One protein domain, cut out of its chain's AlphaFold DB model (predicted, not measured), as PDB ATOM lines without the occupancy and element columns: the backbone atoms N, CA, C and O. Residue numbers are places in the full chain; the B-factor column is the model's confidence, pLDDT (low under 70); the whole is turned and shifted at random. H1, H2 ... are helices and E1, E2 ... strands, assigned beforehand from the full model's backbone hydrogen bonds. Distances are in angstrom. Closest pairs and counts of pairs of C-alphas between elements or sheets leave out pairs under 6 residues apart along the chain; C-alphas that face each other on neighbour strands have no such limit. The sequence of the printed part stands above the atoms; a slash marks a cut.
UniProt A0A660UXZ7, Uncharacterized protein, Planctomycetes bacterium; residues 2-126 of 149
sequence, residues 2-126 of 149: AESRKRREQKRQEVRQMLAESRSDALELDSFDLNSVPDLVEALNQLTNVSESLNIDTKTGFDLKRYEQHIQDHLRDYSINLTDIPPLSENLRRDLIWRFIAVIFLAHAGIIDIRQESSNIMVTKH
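AT A GLANCE: This is residues 2 to 126 of the 149 residues of an uncharacterized protein of Planctomycetes bacterium (UniProt A0A660UXZ7). H4 packs on hairpin E1-E2 and crosses H3 in a compact body; residues 2 to 59, with H1 and H2, make a free arm. The printed part has 125 residues, mostly helix: four named helices, then two antiparallel strands. It is extended, radius of gyration of the C-alphas 23.5 A, spanning 63 by 56 by 27 A.

HOW THE PARTS SIT: E1, residues 112 to 117, and E2, residues 120 to 125, form an antiparallel hairpin. N 115 and O 122, 2.9 A apart, and each helix O i to N i+4 pair are within hydrogen-bond range. The closest C-alphas of H4, residues 92 to 108, and E1 are 107 and 113, 5.6 A. H3, residues 64 to 74, touches H4, about perpendicular at 87 degrees, closest at C-alphas 68 and 102, 5.4 A.

IN THESE COORDINATES: H1, residues 2 to 21, runs 29.4 A from (237.484, 288.279, 188.885). H2, residues 40 to 48, touches no helix. E2 ends at (258.874, 254.454, 187.213).

THE WHOLE: The printed part has no cut; links between helices are long; residues 49 to 60 are under pLDDT 70.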
ATOM      1  N   ALA A   2     238.555 289.052 188.226       66.31
ATOM      2  CA  ALA A   2     237.484 288.279 188.885       66.31
ATOM      3  C   ALA A   2     236.371 287.788 187.929       66.31
ATOM      4  O   ALA A   2     235.899 286.661 188.048       66.31
ATOM      5  N   GLU A   3     236.004 288.589 186.928       68.00
ATOM      6  CA  GLU A   3     234.953 288.238 185.956       68.00
ATOM      7  C   GLU A   3     235.338 287.075 185.028       68.00
ATOM      8  O   GLU A   3     234.495 286.261 184.657       68.00
ATOM      9  N   SER A   4     236.628 286.946 184.702       69.00
ATOM     10  CA  SER A   4     237.151 285.833 183.899       69.00
ATOM     11  C   SER A   4     236.993 284.489 184.622       69.00
ATOM     12  O   SER A   4     236.633 283.485 184.003       69.00
ATOM     13  N   ARG A   5     237.176 284.479 185.952       67.44
ATOM     14  CA  ARG A   5     236.995 283.279 186.783       67.44
ATOM     15  C   ARG A   5     235.522 282.859 186.837       67.44
ATOM     16  O   ARG A   5     235.233 281.698 186.565       67.44
ATOM     17  N   LYS A   6     234.597 283.811 187.032       78.25
ATOM     18  CA  LYS A   6     233.143 283.545 187.023       78.25
ATOM     19  C   LYS A   6     232.651 282.955 185.698       78.25
ATOM     20  O   LYS A   6     231.924 281.968 185.704       78.25
ATOM     21  N   ARG A   7     233.095 283.493 184.554       73.62
ATOM     22  CA  ARG A   7     232.711 282.958 183.231       73.62
ATOM     23  C   ARG A   7     233.213 281.528 183.008       73.62
ATOM     24  O   ARG A   7     232.536 280.734 182.363       73.62
ATOM     25  N   ARG A   8     234.394 281.183 183.534       76.94
ATOM     26  CA  ARG A   8     234.952 279.825 183.426       76.94
ATOM     27  C   ARG A   8     234.198 278.820 184.300       76.94
ATOM     28  O   ARG A   8     234.051 277.672 183.892       76.94
ATOM     29  N   GLU A   9     233.726 279.237 185.469       77.56
ATOM     30  CA  GLU A   9     232.887 278.410 186.347       77.56
ATOM     31  C   GLU A   9     231.506 278.161 185.741       77.56
ATOM     32  O   GLU A   9     231.082 277.009 185.677       77.56
ATOM     33  N   GLN A  10     230.867 279.200 185.196       80.06
ATOM     34  CA  GLN A  10     229.573 279.081 184.512       80.06
ATOM     35  C   GLN A  10     229.646 278.115 183.326       80.06
ATOM     36  O   GLN A  10     228.877 277.160 183.265       80.06
ATOM     37  N   LYS A  11     230.653 278.268 182.454       79.06
ATOM     38  CA  LYS A  11     230.863 277.347 181.323       79.06
ATOM     39  C   LYS A  11     231.100 275.902 181.764       79.06
ATOM     40  O   LYS A  11     230.683 274.971 181.091       79.06
ATOM     41  N   ARG A  12     231.783 275.689 182.895       77.88
ATOM     42  CA  ARG A  12     232.003 274.339 183.440       77.88
ATOM     43  C   ARG A  12     230.719 273.712 183.968       77.88
ATOM     44  O   ARG A  12     230.549 272.506 183.819       77.88
ATOM     45  N   GLN A  13     229.851 274.501 184.594       82.62
ATOM     46  CA  GLN A  13     228.557 274.025 185.080       82.62
ATOM     47  C   GLN A  13     227.625 273.681 183.917       82.62
ATOM     48  O   GLN A  13     227.047 272.601 183.918       82.62
ATOM     49  N   GLU A  14     227.581 274.530 182.891       85.62
ATOM     50  CA  GLU A  14     226.789 274.317 181.677       85.62
ATOM     51  C   GLU A  14     227.215 273.041 180.932       85.62
ATOM     52  O   GLU A  14     226.390 272.175 180.658       85.62
ATOM     53  N   VAL A  15     228.523 272.844 180.723       82.62
ATOM     54  CA  VAL A  15     229.051 271.606 180.118       82.62
ATOM     55  C   VAL A  15     228.730 270.381 180.978       82.62
ATOM     56  O   VAL A  15     228.397 269.323 180.450       82.62
ATOM     57  N   ARG A  16     228.812 270.496 182.308       80.69
ATOM     58  CA  ARG A  16     228.499 269.381 183.212       80.69
ATOM     59  C   ARG A  16     227.020 269.004 183.154       80.69
ATOM     60  O   ARG A  16     226.714 267.818 183.222       80.69
ATOM     61  N   GLN A  17     226.138 269.990 183.017       81.19
ATOM     62  CA  GLN A  17     224.706 269.772 182.866       81.19
ATOM     63  C   GLN A  17     224.383 269.131 181.509       81.19
ATOM     64  O   GLN A  17     223.748 268.082 181.482       81.19
ATOM     65  N   MET A  18     224.937 269.656 180.412       81.75
ATOM     66  CA  MET A  18     224.781 269.057 179.080       81.75
ATOM     67  C   MET A  18     225.244 267.594 179.028       81.75
ATOM     68  O   MET A  18     224.601 266.754 178.401       81.75
ATOM     69  N   LEU A  19     226.357 267.265 179.692       78.50
ATOM     70  CA  LEU A  19     226.871 265.893 179.750       78.50
ATOM     71  C   LEU A  19     226.022 264.973 180.632       78.50
ATOM     72  O   LEU A  19     225.987 263.773 180.376       78.50
ATOM     73  N   ALA A  20     225.362 265.502 181.663       74.00
ATOM     74  CA  ALA A  20     224.421 264.730 182.469       74.00
ATOM     75  C   ALA A  20     223.145 264.414 181.675       74.00
ATOM     76  O   ALA A  20     222.666 263.290 181.732       74.00
ATOM     77  N   GLU A  21     222.655 265.374 180.888       76.88
ATOM     78  CA  GLU A  21     221.460 265.232 180.044       76.88
ATOM     79  C   GLU A  21     221.709 264.381 178.783       76.88
ATOM     80  O   GLU A  21     220.779 263.802 178.236       76.88
ATOM     81  N   SER A  22     222.965 264.265 178.329       72.06
ATOM     82  CA  SER A  22     223.347 263.455 177.153       72.06
ATOM     83  C   SER A  22     223.697 262.000 177.483       72.06
ATOM     84  O   SER A  22     224.050 261.233 176.586       72.06
ATOM     85  N   ARG A  23     223.671 261.608 178.759       62.28
ATOM     86  CA  ARG A  23     223.920 260.220 179.153       62.28
ATOM     87  C   ARG A  23     222.646 259.413 178.944       62.28
ATOM     88  O   ARG A  23     221.665 259.627 179.639       62.28
ATOM     89  N   SER A  24     222.682 258.486 177.990       70.50
ATOM     90  CA  SER A  24     221.692 257.413 177.904       70.50
ATOM     91  C   SER A  24     221.676 256.643 179.224       70.50
ATOM     92  O   SER A  24     222.741 256.415 179.810       70.50
ATOM     93  N   ASP A  25     220.485 256.264 179.684       70.69
ATOM     94  CA  ASP A  25     220.340 255.428 180.870       70.69
ATOM     95  C   ASP A  25     221.177 254.153 180.729       70.69
ATOM     96  O   ASP A  25     221.386 253.632 179.626       70.69
ATOM     97  N   ALA A  26     221.696 253.669 181.858       60.84
ATOM     98  CA  ALA A  26     222.367 252.383 181.889       60.84
ATOM     99  C   ALA A  26     221.371 251.332 181.389       60.84
ATOM    100  O   ALA A  26     220.309 251.154 181.978       60.84
ATOM    101  N   LEU A  27     221.705 250.662 180.284       55.31
ATOM    102  CA  LEU A  27     220.980 249.472 179.867       55.31
ATOM    103  C   LEU A  27     221.157 248.440 180.982       55.31
ATOM    104  O   LEU A  27     222.226 247.842 181.115       55.31
ATOM    105  N   GLU A  28     220.123 248.279 181.802       59.31
ATOM    106  CA  GLU A  28     219.970 247.128 182.681       59.31
ATOM    107  C   GLU A  28     219.786 245.915 181.770       59.31
ATOM    108  O   GLU A  28     218.689 245.578 181.331       59.31
ATOM    109  N   LEU A  29     220.909 245.326 181.363       57.91
ATOM    110  CA  LEU A  29     220.910 244.052 180.675       57.91
ATOM    111  C   LEU A  29     220.548 243.003 181.720       57.91
ATOM    112  O   LEU A  29     221.369 242.676 182.581       57.91
ATOM    113  N   ASP A  30     219.319 242.494 181.644       64.31
ATOM    114  CA  ASP A  30     218.936 241.276 182.346       64.31
ATOM    115  C   ASP A  30     219.991 240.202 182.073       64.31
ATOM    116  O   ASP A  30     220.469 240.042 180.944       64.31
ATOM    117  N   SER A  31     220.394 239.484 183.122       60.69
ATOM    118  CA  SER A  31     221.365 238.403 183.008       60.69
ATOM    119  C   SER A  31     220.870 237.393 181.975       60.69
ATOM    120  O   SER A  31     219.913 236.658 182.222       60.69
ATOM    121  N   PHE A  32     221.504 237.382 180.807       62.47
ATOM    122  CA  PHE A  32     221.153 236.481 179.724       62.47
ATOM    123  C   PHE A  32     221.633 235.072 180.081       62.47
ATOM    124  O   PHE A  32     222.837 234.835 180.202       62.47
ATOM    125  N   ASP A  33     220.699 234.144 180.281       73.12
ATOM    126  CA  ASP A  33     221.041 232.745 180.521       73.12
ATOM    127  C   ASP A  33     221.560 232.128 179.221       73.12
ATOM    128  O   ASP A  33     220.807 231.885 178.279       73.12
ATOM    129  N   LEU A  34     222.863 231.864 179.166       65.75
ATOM    130  CA  LEU A  34     223.521 231.258 178.009       65.75
ATOM    131  C   LEU A  34     222.982 229.852 177.695       65.75
ATOM    132  O   LEU A  34     223.102 229.411 176.556       65.75
ATOM    133  N   ASN A  35     222.347 229.178 178.663       73.62
ATOM    134  CA  ASN A  35     221.703 227.878 178.450       73.62
ATOM    135  C   ASN A  35     220.357 227.987 177.716       73.62
ATOM    136  O   ASN A  35     219.824 226.976 177.261       73.62
ATOM    137  N   SER A  36     219.796 229.195 177.595       79.12
ATOM    138  CA  SER A  36     218.533 229.435 176.884       79.12
ATOM    139  C   SER A  36     218.674 229.384 175.361       79.12
ATOM    140  O   SER A  36     217.669 229.274 174.658       79.12
ATOM    141  N   VAL A  37     219.909 229.436 174.848       80.44
ATOM    142  CA  VAL A  37     220.214 229.312 173.422       80.44
ATOM    143  C   VAL A  37     220.848 227.943 173.183       80.44
ATOM    144  O   VAL A  37     222.015 227.745 173.536       80.44
ATOM    145  N   PRO A  38     220.106 226.992 172.585       76.06
ATOM    146  CA  PRO A  38     220.664 225.709 172.181       76.06
ATOM    147  C   PRO A  38     221.894 225.924 171.294       76.06
ATOM    148  O   PRO A  38     221.932 226.859 170.495       76.06
ATOM    149  N   ASP A  39     222.903 225.075 171.456       78.62
ATOM    150  CA  ASP A  39     224.124 225.027 170.638       78.62
ATOM    151  C   ASP A  39     225.072 226.242 170.741       78.62
ATOM    152  O   ASP A  39     226.185 226.194 170.218       78.62
ATOM    153  N   LEU A  40     224.719 227.312 171.473       82.12
ATOM    154  CA  LEU A  40     225.599 228.476 171.666       82.12
ATOM    155  C   LEU A  40     226.897 228.093 172.383       82.12
ATOM    156  O   LEU A  40     227.981 228.518 171.985       82.12
ATOM    157  N   VAL A  41     226.791 227.274 173.428       79.44
ATOM    158  CA  VAL A  41     227.950 226.779 174.183       79.44
ATOM    159  C   VAL A  41     228.876 225.971 173.272       79.44
ATOM    160  O   VAL A  41     230.089 226.167 173.292       79.44
ATOM    161  N   GLU A  42     228.310 225.119 172.419       80.00
ATOM    162  CA  GLU A  42     229.082 224.313 171.477       80.00
ATOM    163  C   GLU A  42     229.773 225.185 170.420       80.00
ATOM    164  O   GLU A  42     230.969 225.022 170.173       80.00
ATOM    165  N   ALA A  43     229.072 226.173 169.859       83.75
ATOM    166  CA  ALA A  43     229.642 227.117 168.902       83.75
ATOM    167  C   ALA A  43     230.791 227.947 169.508       83.75
ATOM    168  O   ALA A  43     231.816 228.161 168.858       83.75
ATOM    169  N   LEU A  44     230.657 228.383 170.767       79.12
ATOM    170  CA  LEU A  44     231.718 229.092 171.492       79.12
ATOM    171  C   LEU A  44     232.933 228.189 171.760       79.12
ATOM    172  O   LEU A  44     234.079 228.630 171.616       79.12
ATOM    173  N   ASN A  45     232.702 226.920 172.092       79.62
ATOM    174  CA  ASN A  45     233.768 225.935 172.276       79.62
ATOM    175  C   ASN A  45     234.519 225.667 170.960       79.62
ATOM    176  O   ASN A  45     235.751 225.646 170.945       79.62
ATOM    177  N   GLN A  46     233.804 225.554 169.835       81.56
ATOM    178  CA  GLN A  46     234.411 225.406 168.507       81.56
ATOM    179  C   GLN A  46     235.212 226.649 168.089       81.56
ATOM    180  O   GLN A  46     236.288 226.519 167.508       81.56
ATOM    181  N   LEU A  47     234.729 227.855 168.412       79.50
ATOM    182  CA  LEU A  47     235.421 229.110 168.094       79.50
ATOM    183  C   LEU A  47     236.741 229.256 168.853       79.50
ATOM    184  O   LEU A  47     237.738 229.724 168.307       79.50
ATOM    185  N   THR A  48     236.737 228.889 170.133       71.62
ATOM    186  CA  THR A  48     237.907 229.044 171.002       71.62
ATOM    187  C   THR A  48     238.925 227.921 170.813       71.62
ATOM    188  O   THR A  48     240.079 228.085 171.207       71.62
ATOM    189  N   ASN A  49     238.538 226.810 170.170       63.41
ATOM    190  CA  ASN A  49     239.377 225.628 169.947       63.41
ATOM    191  C   ASN A  49     240.001 225.089 171.253       63.41
ATOM    192  O   ASN A  49     241.038 224.420 171.247       63.41
ATOM    193  N   VAL A  50     239.384 225.421 172.391       60.25
ATOM    194  CA  VAL A  50     239.814 224.993 173.715       60.25
ATOM    195  C   VAL A  50     239.187 223.629 173.944       60.25
ATOM    196  O   VAL A  50     238.004 223.514 174.254       60.25
ATOM    197  N   SER A  51     239.980 222.577 173.761       55.44
ATOM    198  CA  SER A  51     239.590 221.248 174.211       55.44
ATOM    199  C   SER A  51     239.370 221.277 175.722       55.44
ATOM    200  O   SER A  51     240.124 221.895 176.477       55.44
ATOM    201  N   GLU A  52     238.295 220.622 176.144       59.06
ATOM    202  CA  GLU A  52     237.741 220.571 177.495       59.06
ATOM    203  C   GLU A  52     238.708 219.863 178.467       59.06
ATOM    204  O   GLU A  52     238.522 218.724 178.868       59.06
ATOM    205  N   SER A  53     239.848 220.492 178.755       54.69
ATOM    206  CA  SER A  53     240.822 220.093 179.779       54.69
ATOM    207  C   SER A  53     241.936 221.129 179.957       54.69
ATOM    208  O   SER A  53     243.050 220.794 180.364       54.69
ATOM    209  N   LEU A  54     241.656 222.419 179.755       53.69
ATOM    210  CA  LEU A  54     242.442 223.429 180.457       53.69
ATOM    211  C   LEU A  54     242.020 223.389 181.931       53.69
ATOM    212  O   LEU A  54     241.286 224.247 182.412       53.69
ATOM    213  N   ASN A  55     242.514 222.376 182.651       48.19
ATOM    214  CA  ASN A  55     242.697 222.420 184.098       48.19
ATOM    215  C   ASN A  55     243.717 223.532 184.386       48.19
ATOM    216  O   ASN A  55     244.868 223.290 184.745       48.19
ATOM    217  N   ILE A  56     243.308 224.779 184.160       51.53
ATOM    218  CA  ILE A  56     243.935 225.929 184.778       51.53
ATOM    219  C   ILE A  56     243.655 225.692 186.249       51.53
ATOM    220  O   ILE A  56     242.506 225.746 186.677       51.53
ATOM    221  N   ASP A  57     244.690 225.309 186.985       48.50
ATOM    222  CA  ASP A  57     244.622 225.086 188.418       48.50
ATOM    223  C   ASP A  57     244.222 226.408 189.094       48.50
ATOM    224  O   ASP A  57     245.050 227.250 189.450       48.50
ATOM    225  N   THR A  58     242.912 226.636 189.197       50.59
ATOM    226  CA  THR A  58     242.297 227.848 189.748       50.59
ATOM    227  C   THR A  58     242.538 227.972 191.249       50.59
ATOM    228  O   THR A  58     242.267 229.026 191.823       50.59
ATOM    229  N   LYS A  59     243.117 226.947 191.897       53.22
ATOM    230  CA  LYS A  59     243.473 226.968 193.325       53.22
ATOM    231  C   LYS A  59     244.551 227.991 193.672       53.22
ATOM    232  O   LYS A  59     244.659 228.383 194.829       53.22
ATOM    233  N   THR A  60     245.303 228.475 192.689       63.94
ATOM    234  CA  THR A  60     246.189 229.635 192.848       63.94
ATOM    235  C   THR A  60     245.939 230.600 191.698       63.94
ATOM    236  O   THR A  60     246.685 230.616 190.723       63.94
ATOM    237  N   GLY A  61     244.833 231.339 191.756       76.50
ATOM    238  CA  GLY A  61     244.503 232.350 190.753       76.50
ATOM    239  C   GLY A  61     245.568 233.447 190.644       76.50
ATOM    240  O   GLY A  61     246.344 233.686 191.573       76.50
ATOM    241  N   PHE A  62     245.599 234.121 189.495       88.31
ATOM    242  CA  PHE A  62     246.419 235.313 189.294       88.31
ATOM    243  C   PHE A  62     245.799 236.500 190.045       88.31
ATOM    244  O   PHE A  62     244.741 236.996 189.664       88.31
ATOM    245  N   ASP A  63     246.460 236.953 191.112       93.00
ATOM    246  CA  ASP A  63     246.097 238.180 191.826       93.00
ATOM    247  C   ASP A  63     246.882 239.363 191.250       93.00
ATOM    248  O   ASP A  63     248.022 239.627 191.641       93.00
ATOM    249  N   LEU A  64     246.261 240.067 190.299       94.50
ATOM    250  CA  LEU A  64     246.874 241.212 189.628       94.50
ATOM    251  C   LEU A  64     247.340 242.274 190.630       94.50
ATOM    252  O   LEU A  64     248.480 242.718 190.543       94.50
ATOM    253  N   LYS A  65     246.509 242.632 191.618       95.94
ATOM    254  CA  LYS A  65     246.833 243.695 192.585       95.94
ATOM    255  C   LYS A  65     248.052 243.338 193.422       95.94
ATOM    256  O   LYS A  65     248.899 244.190 193.680       95.94
ATOM    257  N   ARG A  66     248.165 242.070 193.828       96.25
ATOM    258  CA  ARG A  66     249.335 241.579 194.562       96.25
ATOM    259  C   ARG A  66     250.610 241.693 193.725       96.25
ATOM    260  O   ARG A  66     251.638 242.116 194.248       96.25
ATOM    261  N   TYR A  67     250.548 241.345 192.439       96.81
ATOM    262  CA  TYR A  67     251.687 241.477 191.528       96.81
ATOM    263  C   TYR A  67     252.028 242.942 191.217       96.81
ATOM    264  O   TYR A  67     253.205 243.293 191.196       96.81
ATOM    265  N   GLU A  68     251.030 243.808 191.037       96.88
ATOM    266  CA  GLU A  68     251.219 245.249 190.842       96.88
ATOM    267  C   GLU A  68     251.923 245.899 192.035       96.88
ATOM    268  O   GLU A  68     252.885 246.643 191.841       96.88
ATOM    269  N   GLN A  69     251.468 245.605 193.257       96.25
ATOM    270  CA  GLN A  69     252.085 246.118 194.478       96.25
ATOM    271  C   GLN A  69     253.521 245.610 194.610       96.25
ATOM    272  O   GLN A  69     254.438 246.399 194.811       96.25
ATOM    273  N   HIS A  70     253.724 244.305 194.406       96.50
ATOM    274  CA  HIS A  70     255.046 243.688 194.454       96.50
ATOM    275  C   HIS A  70     256.028 244.345 193.481       96.50
ATOM    276  O   HIS A  70     257.158 244.641 193.852       96.50
ATOM    277  N   ILE A  71     255.611 244.621 192.244       95.75
ATOM    278  CA  ILE A  71     256.460 245.318 191.270       95.75
ATOM    279  C   ILE A  71     256.757 246.745 191.738       95.75
ATOM    280  O   ILE A  71     257.914 247.158 191.715       95.75
ATOM    281  N   GLN A  72     255.746 247.488 192.192       94.62
ATOM    282  CA  GLN A  72     255.921 248.861 192.677       94.62
ATOM    283  C   GLN A  72     256.875 248.956 193.871       94.62
ATOM    284  O   GLN A  72     257.701 249.864 193.897       94.62
ATOM    285  N   ASP A  73     256.826 248.000 194.801       94.81
ATOM    286  CA  ASP A  73     257.712 247.952 195.971       94.81
ATOM    287  C   ASP A  73     259.191 247.763 195.583       94.81
ATOM    288  O   ASP A  73     260.094 248.174 196.315       94.81
ATOM    289  N   HIS A  74     259.452 247.161 194.418       94.06
ATOM    290  CA  HIS A  74     260.803 246.914 193.905       94.06
ATOM    291  C   HIS A  74     261.264 247.952 192.878       94.06
ATOM    292  O   HIS A  74     262.448 247.984 192.534       94.06
ATOM    293  N   LEU A  75     260.366 248.819 192.406       90.94
ATOM    294  CA  LEU A  75     260.723 249.892 191.492       90.94
ATOM    295  C   LEU A  75     261.431 251.021 192.231       90.94
ATOM    296  O   LEU A  75     260.956 251.557 193.231       90.94
ATOM    297  N   ARG A  76     262.584 251.406 191.694       85.31
ATOM    298  CA  ARG A  76     263.381 252.538 192.166       85.31
ATOM    299  C   ARG A  76     263.378 253.644 191.110       85.31
ATOM    300  O   ARG A  76     262.730 253.525 190.073       85.31
ATOM    301  N   ASP A  77     264.130 254.712 191.355       85.88
ATOM    302  CA  ASP A  77     264.260 255.838 190.417       85.88
ATOM    303  C   ASP A  77     265.134 255.518 189.184       85.88
ATOM    304  O   ASP A  77     265.436 256.400 188.383       85.88
ATOM    305  N   TYR A  78     265.550 254.261 189.017       87.50
ATOM    306  CA  TYR A  78     266.326 253.780 187.879       87.50
ATOM    307  C   TYR A  78     265.649 252.584 187.210       87.50
ATOM    308  O   TYR A  78     264.799 251.911 187.793       87.50
ATOM    309  N   SER A  79     266.050 252.334 185.965       92.25
ATOM    310  CA  SER A  79     265.545 251.234 185.150       92.25
ATOM    311  C   SER A  79     266.032 249.880 185.673       92.25
ATOM    312  O   SER A  79     267.233 249.700 185.878       92.25
ATOM    313  N   ILE A  80     265.119 248.928 185.867       95.31
ATOM    314  CA  ILE A  80     265.420 247.559 186.314       95.31
ATOM    315  C   ILE A  80     264.932 246.534 185.292       95.31
ATOM    316  O   ILE A  80     263.909 246.748 184.644       95.31
ATOM    317  N   ASN A  81     265.630 245.407 185.153       96.06
ATOM    318  CA  ASN A  81     265.130 244.305 184.337       96.06
ATOM    319  C   ASN A  81     264.000 243.582 185.085       96.06
ATOM    320  O   ASN A  81     264.083 243.345 186.291       96.06
ATOM    321  N   LEU A  82     262.953 243.182 184.366       95.81
ATOM    322  CA  LEU A  82     261.835 242.412 184.904       95.81
ATOM    323  C   LEU A  82     262.292 241.131 185.615       95.81
ATOM    324  O   LEU A  82     261.700 240.748 186.626       95.81
ATOM    325  N   THR A  83     263.337 240.476 185.102       95.50
ATOM    326  CA  THR A  83     263.893 239.246 185.689       95.50
ATOM    327  C   THR A  83     264.587 239.475 187.027       95.50
ATOM    328  O   THR A  83     264.657 238.540 187.821       95.50
ATOM    329  N   ASP A  84     265.049 240.698 187.291       95.06
ATOM    330  CA  ASP A  84     265.780 241.053 188.513       95.06
ATOM    331  C   ASP A  84     264.834 241.376 189.678       95.06
ATOM    332  O   ASP A  84     265.250 241.411 190.837       95.06
ATOM    333  N   ILE A  85     263.542 241.577 189.393       95.12
ATOM    334  CA  ILE A  85     262.511 241.663 190.429       95.12
ATOM    335  C   ILE A  85     262.418 240.284 191.113       95.12
ATOM    336  O   ILE A  85     262.320 239.267 190.418       95.12
ATOM    337  N   PRO A  86     262.432 240.193 192.455       96.25
ATOM    338  CA  PRO A  86     262.318 238.914 193.149       96.25
ATOM    339  C   PRO A  86     261.028 238.167 192.769       96.25
ATOM    340  O   PRO A  86     259.993 238.806 192.565       96.25
ATOM    341  N   PRO A  87     261.046 236.829 192.657       96.00
ATOM    342  CA  PRO A  87     259.837 236.061 192.392       96.00
ATOM    343  C   PRO A  87     258.888 236.080 193.598       96.00
ATOM    344  O   PRO A  87     259.326 236.076 194.748       96.00
ATOM    345  N   LEU A  88     257.583 236.069 193.331       93.38
ATOM    346  CA  LEU A  88     256.525 236.065 194.348       93.38
ATOM    347  C   LEU A  88     255.915 234.661 194.556       93.38
ATOM    348  O   LEU A  88     255.212 234.415 195.538       93.38
ATOM    349  N   SER A  89     256.177 233.740 193.624       90.75
ATOM    350  CA  SER A  89     255.677 232.362 193.588       90.75
ATOM    351  C   SER A  89     256.803 231.375 193.250       90.75
ATOM    352  O   SER A  89     257.708 231.693 192.483       90.75
ATOM    353  N   GLU A  90     256.707 230.148 193.771       90.06
ATOM    354  CA  GLU A  90     257.694 229.072 193.564       90.06
ATOM    355  C   GLU A  90     257.837 228.667 192.091       90.06
ATOM    356  O   GLU A  90     258.938 228.411 191.603       90.06
ATOM    357  N   ASN A  91     256.727 228.636 191.344       92.81
ATOM    358  CA  ASN A  91     256.774 228.370 189.908       92.81
ATOM    359  C   ASN A  91     257.296 229.602 189.156       92.81
ATOM    360  O   ASN A  91     256.519 230.487 188.799       92.81
ATOM    361  N   LEU A  92     258.604 229.623 188.889       93.12
ATOM    362  CA  LEU A  92     259.309 230.763 188.294       93.12
ATOM    363  C   LEU A  92     258.774 231.166 186.915       93.12
ATOM    364  O   LEU A  92     258.655 232.354 186.624       93.12
ATOM    365  N   ARG A  93     258.424 230.197 186.058       93.50
ATOM    366  CA  ARG A  93     257.894 230.494 184.716       93.50
ATOM    367  C   ARG A  93     256.531 231.169 184.814       93.50
ATOM    368  O   ARG A  93     256.292 232.166 184.138       93.50
ATOM    369  N   ARG A  94     255.646 230.630 185.655       93.06
ATOM    370  CA  ARG A  94     254.317 231.204 185.892       93.06
ATOM    371  C   ARG A  94     254.420 232.581 186.543       93.06
ATOM    372  O   ARG A  94     253.749 233.507 186.111       93.06
ATOM    373  N   ASP A  95     255.290 232.713 187.537       94.44
ATOM    374  CA  ASP A  95     255.552 233.963 188.240       94.44
ATOM    375  C   ASP A  95     256.060 235.064 187.300       94.44
ATOM    376  O   ASP A  95     255.571 236.190 187.356       94.44
ATOM    377  N   LEU A  96     256.982 234.737 186.390       95.62
ATOM    378  CA  LEU A  96     257.483 235.685 185.397       95.62
ATOM    379  C   LEU A  96     256.380 236.139 184.435       95.62
ATOM    380  O   LEU A  96     256.282 237.329 184.146       95.62
ATOM    381  N   ILE A  97     255.529 235.216 183.971       95.06
ATOM    382  CA  ILE A  97     254.367 235.549 183.128       95.06
ATOM    383  C   ILE A  97     253.429 236.501 183.876       95.06
ATOM    384  O   ILE A  97     252.984 237.500 183.321       95.06
ATOM    385  N   TRP A  98     253.148 236.225 185.146       96.62
ATOM    386  CA  TRP A  98     252.275 237.053 185.972       96.62
ATOM    387  C   TRP A  98     252.864 238.433 186.278       96.62
ATOM    388  O   TRP A  98     252.150 239.430 186.171       96.62
ATOM    389  N   ARG A  99     254.172 238.523 186.554       96.69
ATOM    390  CA  ARG A  99     254.878 239.809 186.643       96.69
ATOM    391  C   ARG A  99     254.810 240.574 185.328       96.69
ATOM    392  O   ARG A  99     254.506 241.759 185.342       96.69
ATOM    393  N   PHE A 100     255.042 239.909 184.198       96.94
ATOM    394  CA  PHE A 100     254.954 240.537 182.881       96.94
ATOM    395  C   PHE A 100     253.559 241.116 182.610       96.94
ATOM    396  O   PHE A 100     253.444 242.271 182.206       96.94
ATOM    397  N   ILE A 101     252.502 240.352 182.900       96.69
ATOM    398  CA  ILE A 101     251.118 240.826 182.778       96.69
ATOM    399  C   ILE A 101     250.903 242.067 183.653       96.69
ATOM    400  O   ILE A 101     250.412 243.078 183.160       96.69
ATOM    401  N   ALA A 102     251.307 242.034 184.924       97.31
ATOM    402  CA  ALA A 102     251.140 243.175 185.824       97.31
ATOM    403  C   ALA A 102     251.918 244.423 185.368       97.31
ATOM    404  O   ALA A 102     251.394 245.533 185.437       97.31
ATOM    405  N   VAL A 103     253.127 244.256 184.821       97.00
ATOM    406  CA  VAL A 103     253.900 245.350 184.211       97.00
ATOM    407  C   VAL A 103     253.124 246.009 183.059       97.00
ATOM    408  O   VAL A 103     253.075 247.234 182.981       97.00
ATOM    409  N   ILE A 104     252.445 245.238 182.202       97.31
ATOM    410  CA  ILE A 104     251.605 245.801 181.128       97.31
ATOM    411  C   ILE A 104     250.492 246.689 181.705       97.31
ATOM    412  O   ILE A 104     250.308 247.820 181.247       97.31
ATOM    413  N   PHE A 105     249.775 246.220 182.730       97.62
ATOM    414  CA  PHE A 105     248.706 247.000 183.364       97.62
ATOM    415  C   PHE A 105     249.228 248.282 184.026       97.62
ATOM    416  O   PHE A 105     248.652 249.352 183.821       97.62
ATOM    417  N   LEU A 106     250.357 248.213 184.739       96.62
ATOM    418  CA  LEU A 106     250.985 249.390 185.347       96.62
ATOM    419  C   LEU A 106     251.427 250.424 184.301       96.62
ATOM    420  O   LEU A 106     251.336 251.630 184.548       96.62
ATOM    421  N   ALA A 107     251.886 249.974 183.131       96.06
ATOM    422  CA  ALA A 107     252.259 250.869 182.040       96.06
ATOM    423  C   ALA A 107     251.037 251.548 181.416       96.06
ATOM    424  O   ALA A 107     251.040 252.760 181.209       96.06
ATOM    425  N   HIS A 108     249.951 250.802 181.199       95.69
ATOM    426  CA  HIS A 108     248.680 251.377 180.749       95.69
ATOM    427  C   HIS A 108     248.089 252.375 181.753       95.69
ATOM    428  O   HIS A 108     247.470 253.358 181.344       95.69
ATOM    429  N   ALA A 109     248.311 252.166 183.051       94.75
ATOM    430  CA  ALA A 109     247.933 253.109 184.100       94.75
ATOM    431  C   ALA A 109     248.835 254.362 184.158       94.75
ATOM    432  O   ALA A 109     248.546 255.285 184.920       94.75
ATOM    433  N   GLY A 110     249.925 254.410 183.381       94.12
ATOM    434  CA  GLY A 110     250.897 255.504 183.405       94.12
ATOM    435  C   GLY A 110     251.703 255.574 184.704       94.12
ATOM    436  O   GLY A 110     252.177 256.647 185.075       94.12
ATOM    437  N   ILE A 111     251.822 254.453 185.424       94.69
ATOM    438  CA  ILE A 111     252.609 254.347 186.663       94.69
ATOM    439  C   ILE A 111     254.072 254.034 186.330       94.69
ATOM    440  O   ILE A 111     254.985 254.477 187.032       94.69
ATOM    441  N   ILE A 112     254.302 253.292 185.246       95.56
ATOM    442  CA  ILE A 112     255.628 252.865 184.791       95.56
ATOM    443  C   ILE A 112     255.779 253.035 183.281       95.56
ATOM    444  O   ILE A 112     254.795 253.073 182.549       95.56
ATOM    445  N   ASP A 113     257.024 253.071 182.829       95.31
ATOM    446  CA  ASP A 113     257.413 252.946 181.433       95.31
ATOM    447  C   ASP A 113     258.084 251.587 181.209       95.31
ATOM    448  O   ASP A 113     258.891 251.130 182.024       95.31
ATOM    449  N   ILE A 114     257.767 250.961 180.075       95.19
ATOM    450  CA  ILE A 114     258.376 249.705 179.626       95.19
ATOM    451  C   ILE A 114     259.259 250.009 178.421       95.19
ATOM    452  O   ILE A 114     258.827 250.667 177.473       95.19
ATOM    453  N   ARG A 115     260.484 249.491 178.428       95.19
ATOM    454  CA  ARG A 115     261.367 249.475 177.258       95.19
ATOM    455  C   ARG A 115     261.878 248.064 177.033       95.19
ATOM    456  O   ARG A 115     262.192 247.364 177.987       95.19
ATOM    457  N   GLN A 116     261.966 247.649 175.778       95.19
ATOM    458  CA  GLN A 116     262.571 246.373 175.427       95.19
ATOM    459  C   GLN A 116     263.951 246.624 174.821       95.19
ATOM    460  O   GLN A 116     264.075 247.327 173.821       95.19
ATOM    461  N   GLU A 117     264.977 246.037 175.427       93.88
ATOM    462  CA  GLU A 117     266.363 246.113 174.971       93.88
ATOM    463  C   GLU A 117     266.822 244.709 174.586       93.88
ATOM    464  O   GLU A 117     267.159 243.883 175.436       93.88
ATOM    465  N   SER A 118     266.793 244.416 173.284       91.38
ATOM    466  CA  SER A 118     267.015 243.067 172.754       91.38
ATOM    467  C   SER A 118     266.026 242.056 173.364       91.38
ATOM    468  O   SER A 118     264.842 242.045 173.017       91.38
ATOM    469  N   SER A 119     266.492 241.216 174.288       89.56
ATOM    470  CA  SER A 119     265.695 240.224 175.016       89.56
ATOM    471  C   SER A 119     265.281 240.676 176.419       89.56
ATOM    472  O   SER A 119     264.572 239.940 177.101       89.56
ATOM    473  N   ASN A 120     265.736 241.845 176.873       93.62
ATOM    474  CA  ASN A 120     265.499 242.336 178.226       93.62
ATOM    475  C   ASN A 120     264.290 243.266 178.261       93.62
ATOM    476  O   ASN A 120     264.140 244.141 177.409       93.62
ATOM    477  N   ILE A 121     263.446 243.086 179.275       95.62
ATOM    478  CA  ILE A 121     262.301 243.957 179.533       95.62
ATOM    479  C   ILE A 121     262.697 244.873 180.678       95.62
ATOM    480  O   ILE A 121     262.778 244.449 181.828       95.62
ATOM    481  N   MET A 122     262.957 246.124 180.339       96.56
ATOM    482  CA  MET A 122     263.347 247.168 181.266       96.56
ATOM    483  C   MET A 122     262.107 247.910 181.757       96.56
ATOM    484  O   MET A 122     261.269 248.345 180.964       96.56
ATOM    485  N   VAL A 123     261.998 248.060 183.072       95.94
ATOM    486  CA  VAL A 123     260.874 248.694 183.756       95.94
ATOM    487  C   VAL A 123     261.392 249.896 184.531       95.94
ATOM    488  O   VAL A 123     262.336 249.780 185.310       95.94
ATOM    489  N   THR A 124     260.791 251.062 184.315       95.06
ATOM    490  CA  THR A 124     261.153 252.303 185.016       95.06
ATOM    491  C   THR A 124     259.900 252.977 185.550       95.06
ATOM    492  O   THR A 124     258.849 252.919 184.921       95.06
ATOM    493  N   LYS A 125     259.985 253.645 186.700       94.19
ATOM    494  CA  LYS A 125     258.874 254.454 187.213       94.19
ATOM    495  C   LYS A 125     258.564 255.604 186.249       94.19
ATOM    496  O   LYS A 125     259.469 256.334 185.849       94.19
ATOM    497  N   HIS A 126     257.292 255.786 185.902       90.94
ATOM    498  CA  HIS A 126     256.881 256.859 185.006       90.94
ATOM    499  C   HIS A 126     256.974 258.197 185.746       90.94
ATOM    500  O   HIS A 126     256.326 258.411 186.775       90.94
TER     501      HIS A 126